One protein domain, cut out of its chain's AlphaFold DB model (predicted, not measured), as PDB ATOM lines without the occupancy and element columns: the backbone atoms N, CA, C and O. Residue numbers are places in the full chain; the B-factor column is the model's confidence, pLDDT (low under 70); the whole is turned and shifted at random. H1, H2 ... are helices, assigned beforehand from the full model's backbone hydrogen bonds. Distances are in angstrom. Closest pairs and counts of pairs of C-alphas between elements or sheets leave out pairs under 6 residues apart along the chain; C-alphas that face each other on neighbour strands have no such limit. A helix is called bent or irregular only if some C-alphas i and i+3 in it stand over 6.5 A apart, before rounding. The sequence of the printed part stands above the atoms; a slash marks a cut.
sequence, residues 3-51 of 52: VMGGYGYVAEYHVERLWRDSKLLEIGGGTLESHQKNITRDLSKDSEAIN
ATOM      1  N   VAL A   3      40.290 -30.248  28.770       94.06
ATOM      2  CA  VAL A   3      40.784 -30.851  30.028       94.06
ATOM      3  C   VAL A   3      42.180 -31.469  29.875       94.06
ATOM      4  O   VAL A   3      42.953 -31.465  30.824       94.06
ATOM      5  N   MET A   4      42.537 -31.956  28.682       91.38
ATOM      6  CA  MET A   4      43.866 -32.526  28.421       91.38
ATOM      7  C   MET A   4      44.893 -31.480  27.953       91.38
ATOM      8  O   MET A   4      46.035 -31.836  27.664       91.38
ATOM      9  N   GLY A   5      44.510 -30.202  27.845       91.81
ATOM     10  CA  GLY A   5      45.378 -29.137  27.341       91.81
ATOM     11  C   GLY A   5      45.997 -29.480  25.981       91.81
ATOM     12  O   GLY A   5      45.320 -29.995  25.090       91.81
ATOM     13  N   GLY A   6      47.304 -29.234  25.834       89.56
ATOM     14  CA  GLY A   6      48.053 -29.518  24.602       89.56
ATOM     15  C   GLY A   6      48.034 -30.993  24.178       89.56
ATOM     16  O   GLY A   6      47.989 -31.279  22.983       89.56
ATOM     17  N   TYR A   7      47.949 -31.933  25.130       90.06
ATOM     18  CA  TYR A   7      47.838 -33.364  24.817       90.06
ATOM     19  C   TYR A   7      46.523 -33.724  24.116       90.06
ATOM     20  O   TYR A   7      46.431 -34.740  23.438       90.06
ATOM     21  N   GLY A   8      45.493 -32.882  24.243       90.06
ATOM     22  CA  GLY A   8      44.229 -33.056  23.537       90.06
ATOM     23  C   GLY A   8      44.272 -32.705  22.046       90.06
ATOM     24  O   GLY A   8      43.301 -33.014  21.362       90.06
ATOM     25  N   TYR A   9      45.340 -32.056  21.566       87.31
ATOM     26  CA  TYR A   9      45.501 -31.586  20.179       87.31
ATOM     27  C   TYR A   9      46.499 -32.410  19.351       87.31
ATOM     28  O   TYR A   9      46.590 -32.219  18.140       87.31
ATOM     29  N   VAL A  10      47.254 -33.310  19.982       90.50
ATOM     30  CA  VAL A  10      48.215 -34.183  19.298       90.50
ATOM     31  C   VAL A  10      47.547 -35.481  18.843       90.50
ATOM     32  O   VAL A  10      46.753 -36.080  19.567       90.50
ATOM     33  N   ALA A  11      47.917 -35.942  17.647       85.50
ATOM     34  CA  ALA A  11      47.346 -37.135  17.014       85.50
ATOM     35  C   ALA A  11      47.707 -38.460  17.719       85.50
ATOM     36  O   ALA A  11      47.149 -39.507  17.396       85.50
ATOM     37  N   GLU A  12      48.624 -38.425  18.689       88.06
ATOM     38  CA  GLU A  12      49.008 -39.587  19.501       88.06
ATOM     39  C   GLU A  12      47.879 -40.051  20.433       88.06
ATOM     40  O   GLU A  12      47.803 -41.229  20.785       88.06
ATOM     41  N   TYR A  13      46.963 -39.149  20.803       85.12
ATOM     42  CA  TYR A  13      45.833 -39.456  21.675       85.12
ATOM     43  C   TYR A  13      44.516 -39.444  20.890       85.12
ATOM     44  O   TYR A  13      44.279 -38.622  20.011       85.12
ATOM     45  N   HIS A  14      43.595 -40.339  21.253       90.56
ATOM     46  CA  HIS A  14      42.322 -40.533  20.540       90.56
ATOM     47  C   HIS A  14      41.366 -39.333  20.604       90.56
ATOM     48  O   HIS A  14      40.419 -39.256  19.825       90.56
ATOM     49  N   VAL A  15      41.596 -38.405  21.532       93.25
ATOM     50  CA  VAL A  15      40.665 -37.323  21.867       93.25
ATOM     51  C   VAL A  15      40.439 -36.353  20.702       93.25
ATOM     52  O   VAL A  15      39.306 -35.916  20.511       93.25
ATOM     53  N   GLU A  16      41.464 -36.044  19.903       94.69
ATOM     54  CA  GLU A  16      41.313 -35.159  18.735       94.69
ATOM     55  C   GLU A  16      40.447 -35.801  17.640       94.69
ATOM     56  O   GLU A  16      39.548 -35.171  17.084       94.69
ATOM     57  N   ARG A  17      40.652 -37.101  17.402       94.44
ATOM     58  CA  ARG A  17      39.909 -37.875  16.406       94.44
ATOM     59  C   ARG A  17      38.452 -38.019  16.798       94.44
ATOM     60  O   ARG A  17      37.591 -37.723  15.984       94.44
ATOM     61  N   LEU A  18      38.181 -38.375  18.055       95.12
ATOM     62  CA  LEU A  18      36.813 -38.449  18.574       95.12
ATOM     63  C   LEU A  18      36.073 -37.112  18.427       95.12
ATOM     64  O   LEU A  18      34.888 -37.103  18.109       95.12
ATOM     65  N   TRP A  19      36.770 -35.987  18.616       94.50
ATOM     66  CA  TRP A  19      36.197 -34.657  18.413       94.50
ATOM     67  C   TRP A  19      35.882 -34.353  16.941       94.50
ATOM     68  O   TRP A  19      34.855 -33.751  16.638       94.50
ATOM     69  N   ARG A  20      36.739 -34.769  16.002       95.19
ATOM     70  CA  ARG A  20      36.438 -34.638  14.567       95.19
ATOM     71  C   ARG A  20      35.278 -35.539  14.155       95.19
ATOM     72  O   ARG A  20      34.376 -35.088  13.452       95.19
ATOM     73  N   ASP A  21      35.282 -36.782  14.625       96.50
ATOM     74  CA  ASP A  21      34.273 -37.781  14.280       96.50
ATOM     75  C   ASP A  21      32.896 -37.407  14.850       96.50
ATOM     76  O   ASP A  21      31.883 -37.624  14.186       96.50
ATOM     77  N   SER A  22      32.828 -36.759  16.023       95.62
ATOM     78  CA  SER A  22      31.548 -36.339  16.614       95.62
ATOM     79  C   SER A  22      30.768 -35.368  15.730       95.62
ATOM     80  O   SER A  22      29.542 -35.361  15.783       95.62
ATOM     81  N   LYS A  23      31.438 -34.588  14.869       95.81
ATOM     82  CA  LYS A  23      30.748 -33.675  13.948       95.81
ATOM     83  C   LYS A  23      29.890 -34.423  12.925       95.81
ATOM     84  O   LYS A  23      28.854 -33.908  12.513       95.81
ATOM     85  N   LEU A  24      30.285 -35.640  12.542       96.31
ATOM     86  CA  LEU A  24      29.505 -36.463  11.619       96.31
ATOM     87  C   LEU A  24      28.156 -36.877  12.210       96.31
ATOM     88  O   LEU A  24      27.215 -37.053  11.449       96.31
ATOM     89  N   LEU A  25      28.026 -36.970  13.535       95.94
ATOM     90  CA  LEU A  25      26.748 -37.281  14.183       95.94
ATOM     91  C   LEU A  25      25.707 -36.171  13.993       95.94
ATOM     92  O   LEU A  25      24.513 -36.430  14.079       95.94
ATOM     93  N   GLU A  26      26.149 -34.941  13.727       96.75
ATOM     94  CA  GLU A  26      25.253 -33.801  13.527       96.75
ATOM     95  C   GLU A  26      24.742 -33.674  12.084       96.75
ATOM     96  O   GLU A  26      23.802 -32.918  11.846       96.75
ATOM     97  N   ILE A  27      25.380 -34.349  11.121       96.81
ATOM     98  CA  ILE A  27      25.103 -34.199   9.679       96.81
ATOM     99  C   ILE A  27      24.809 -35.525   8.968       96.81
ATOM    100  O   ILE A  27      24.093 -35.552   7.966       96.81
ATOM    101  N   GLY A  28      25.382 -36.627   9.447       96.19
ATOM    102  CA  GLY A  28      25.274 -37.947   8.847       96.19
ATOM    103  C   GLY A  28      23.872 -38.517   9.024       96.19
ATOM    104  O   GLY A  28      23.348 -38.556  10.129       96.19
ATOM    105  N   GLY A  29      23.254 -38.966   7.930       94.75
ATOM    106  CA  GLY A  29      21.886 -39.504   7.954       94.75
ATOM    107  C   GLY A  29      20.779 -38.450   8.104       94.75
ATOM    108  O   GLY A  29      19.602 -38.798   8.034       94.75
ATOM    109  N   GLY A  30      21.140 -37.173   8.240       95.75
ATOM    110  CA  GLY A  30      20.221 -36.057   8.430       95.75
ATOM    111  C   GLY A  30      20.856 -35.006   9.331       95.75
ATOM    112  O   GLY A  30      21.507 -35.338  10.317       95.75
ATOM    113  N   THR A  31      20.694 -33.726   8.994       97.44
ATOM    114  CA  THR A  31      21.215 -32.665   9.861       97.44
ATOM    115  C   THR A  31      20.361 -32.513  11.117       97.44
ATOM    116  O   THR A  31      19.169 -32.851  11.116       97.44
ATOM    117  N   LEU A  32      20.944 -31.953  12.180       97.38
ATOM    118  CA  LEU A  32      20.215 -31.632  13.410       97.38
ATOM    119  C   LEU A  32      18.947 -30.809  13.144       97.38
ATOM    120  O   LEU A  32      17.910 -31.088  13.741       97.38
ATOM    121  N   GLU A  33      18.982 -29.854  12.214       97.69
ATOM    122  CA  GLU A  33      17.825 -29.023  11.869       97.69
ATOM    123  C   GLU A  33      16.679 -29.852  11.276       97.69
ATOM    124  O   GLU A  33      15.510 -29.634  11.599       97.69
ATOM    125  N   SER A  34      16.998 -30.831  10.422       97.19
ATOM    126  CA  SER A  34      15.997 -31.727   9.835       97.19
ATOM    127  C   SER A  34      15.347 -32.608  10.904       97.19
ATOM    128  O   SER A  34      14.119 -32.715  10.967       97.19
ATOM    129  N   HIS A  35      16.156 -33.179  11.803       96.94
ATOM    130  CA  HIS A  35      15.654 -33.980  12.917       96.94
ATOM    131  C   HIS A  35      14.781 -33.156  13.868       96.94
ATOM    132  O   HIS A  35      13.664 -33.569  14.172       96.94
ATOM    133  N   GLN A  36      15.227 -31.962  14.266       97.00
ATOM    134  CA  GLN A  36      14.449 -31.051  15.115       97.00
ATOM    135  C   GLN A  36      13.121 -30.658  14.463       97.00
ATOM    136  O   GLN A  36      12.083 -30.653  15.128       97.00
ATOM    137  N   LYS A  37      13.115 -30.388  13.151       96.81
ATOM    138  CA  LYS A  37      11.891 -30.098  12.394       96.81
ATOM    139  C   LYS A  37      10.913 -31.274  12.403       96.81
ATOM    140  O   LYS A  37       9.710 -31.051  12.549       96.81
ATOM    141  N   ASN A  38      11.404 -32.501  12.242       95.38
ATOM    142  CA  ASN A  38      10.563 -33.697  12.266       95.38
ATOM    143  C   ASN A  38       9.986 -33.940  13.664       95.38
ATOM    144  O   ASN A  38       8.773 -34.046  13.794       95.38
ATOM    145  N   ILE A  39      10.823 -33.886  14.703       94.56
ATOM    146  CA  ILE A  39      10.381 -34.024  16.099       94.56
ATOM    147  C   ILE A  39       9.323 -32.965  16.437       94.56
ATOM    148  O   ILE A  39       8.271 -33.294  16.973       94.56
ATOM    149  N   THR A  40       9.551 -31.701  16.065       94.75
ATOM    150  CA  THR A  40       8.591 -30.609  16.315       94.75
ATOM    151  C   THR A  40       7.255 -30.858  15.613       94.75
ATOM    152  O   THR A  40       6.192 -30.623  16.186       94.75
ATOM    153  N   ARG A  41       7.288 -31.349  14.369       93.62
ATOM    154  CA  ARG A  41       6.078 -31.705  13.620       93.62
ATOM    155  C   ARG A  41       5.314 -32.835  14.301       93.62
ATOM    156  O   ARG A  41       4.089 -32.773  14.339       93.62
ATOM    157  N   ASP A  42       6.018 -33.851  14.780       92.88
ATOM    158  CA  ASP A  42       5.398 -35.021  15.391       92.88
ATOM    159  C   ASP A  42       4.776 -34.655  16.744       92.88
ATOM    160  O   ASP A  42       3.599 -34.927  16.959       92.88
ATOM    161  N   LEU A  43       5.492 -33.896  17.580       92.00
ATOM    162  CA  LEU A  43       4.964 -33.352  18.838       92.00
ATOM    163  C   LEU A  43       3.764 -32.415  18.630       92.00
ATOM    164  O   LEU A  43       2.826 -32.422  19.420       92.00
ATOM    165  N   SER A  44       3.755 -31.620  17.555       90.00
ATOM    166  CA  SER A  44       2.610 -30.762  17.226       90.00
ATOM    167  C   SER A  44       1.367 -31.553  16.810       90.00
ATOM    168  O   SER A  44       0.264 -31.014  16.891       90.00
ATOM    169  N   LYS A  45       1.530 -32.778  16.299       88.56
ATOM    170  CA  LYS A  45       0.412 -33.655  15.924       88.56
ATOM    171  C   LYS A  45      -0.084 -34.477  17.108       88.56
ATOM    172  O   LYS A  45      -1.282 -34.719  17.194       88.56
ATOM    173  N   ASP A  46       0.826 -34.893  17.983       85.31
ATOM    174  CA  ASP A  46       0.544 -35.719  19.153       85.31
ATOM    175  C   ASP A  46       0.972 -35.002  20.445       85.31
ATOM    176  O   ASP A  46       2.029 -35.256  21.024       85.31
ATOM    177  N   SER A  47       0.133 -34.056  20.886       76.44
ATOM    178  CA  SER A  47       0.382 -33.265  22.100       76.44
ATOM    179  C   SER A  47       0.227 -34.076  23.393       76.44
ATOM    180  O   SER A  47       0.643 -33.604  24.453       76.44
ATOM    181  N   GLU A  48      -0.364 -35.273  23.339       80.62
ATOM    182  CA  GLU A  48      -0.529 -36.158  24.500       80.62
ATOM    183  C   GLU A  48       0.827 -36.698  24.982       80.62
ATOM    184  O   GLU A  48       1.015 -36.922  26.175       80.62
ATOM    185  N   ALA A  49       1.812 -36.817  24.083       71.88
ATOM    186  CA  ALA A  49       3.177 -37.226  24.416       71.88
ATOM    187  C   ALA A  49       3.911 -36.248  25.356       71.88
ATOM    188  O   ALA A  49       4.885 -36.637  25.997       71.88
ATOM    189  N   ILE A  50       3.464 -34.988  25.436       72.00
ATOM    190  CA  ILE A  50       4.050 -33.949  26.299       72.00
ATOM    191  C   ILE A  50       3.380 -33.920  27.683       72.00
ATOM    192  O   ILE A  50       4.023 -33.563  28.665       72.00
ATOM    193  N   ASN A  51       2.097 -34.279  27.767       74.94
ATOM    194  CA  ASN A  51       1.271 -34.100  28.968       74.94
ATOM    195  C   ASN A  51       1.254 -35.321  29.909       74.94
ATOM    196  O   ASN A  51       0.463 -35.350  30.853       74.94
TER     197      ASN A  51
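What this domain is: This is residues 3 to 51 of the 52 residues of a protein of Candidatus Poseidoniales archaeon (UniProt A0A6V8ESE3). Two helices, H3 and H2, follow each other end to end as a long, shallow arch with no packed core; at one end the short helix H1 turns off to one side, and at the other end the tail of residues 46 to 51 turns off to that same side. A loop of residues 27 to 31 joins H2 to H3 near the top of the arch. The printed part has 49 residues with three named helices, in the order H1, H2, H3, and no named strand; its class is all helix. The whole is extended, with a radius of gyration of the C-alphas of 17.7 A and spans of 49 by 23 by 11 A.

Where its parts are: Begin with H3, the longest helix, residues 32 to 45. Find C-alpha 32 at (20.215, -31.632, 13.410); from there the helix runs 20.1 A to C-alpha 45 at (0.412, -33.655, 15.924), with x falling along the way. Go back along the chain to H2, residues 14 to 26, which begins at C-alpha 14 at (42.322, -40.533, 20.540) and is 19.6 A long from first to last C-alpha. Before it comes H1, residues 3 to 8, 7.7 A long, beginning at C-alpha 3 at (40.784, -30.851, 30.028). H1 is irregular: C-alphas 3 and 6 are 9.2 A apart.

How they stand to each other: Look first at where H2 ends and H3 begins: their closest C-alphas, those of Glu 26 and Leu 32, are 5.5 A apart. The two helices are close but not clearly touching, with 1 pair of C-alphas within 8 A. They run the same way at a steep tilt of 45 degrees, with their centres 24.8 A apart. At the other end of H2, H1 is close but not clearly touching, and the closest C-alphas, those of Gly 8 and Val 15, are 5.8 A apart. H1 and H2 run opposite ways at a steep tilt of 68 degrees, only just short of about perpendicular. H1 and H3 are apart. In H3 every O i to N i+4 pair is within hydrogen-bond range; in H2 5 of 9 are, and in H1 0 of 2, where 2 of 3 O i to N i+3 pairs are within range.

The domain as a whole: The outline is a rod, and the two C-alphas farthest apart, those of Glu 12 and Glu 48, are 49.9 A from each other. Residues 20 to 25, which belong to H2, stand free, and so do residues 36 to 51, of which 36 to 45 belong to H3. The links from H1 to H2 and from H2 to H3 are tight, with 5 residues each. The printed part has no cut. Its mean pLDDT is 91.5, and no printed residue is under 70.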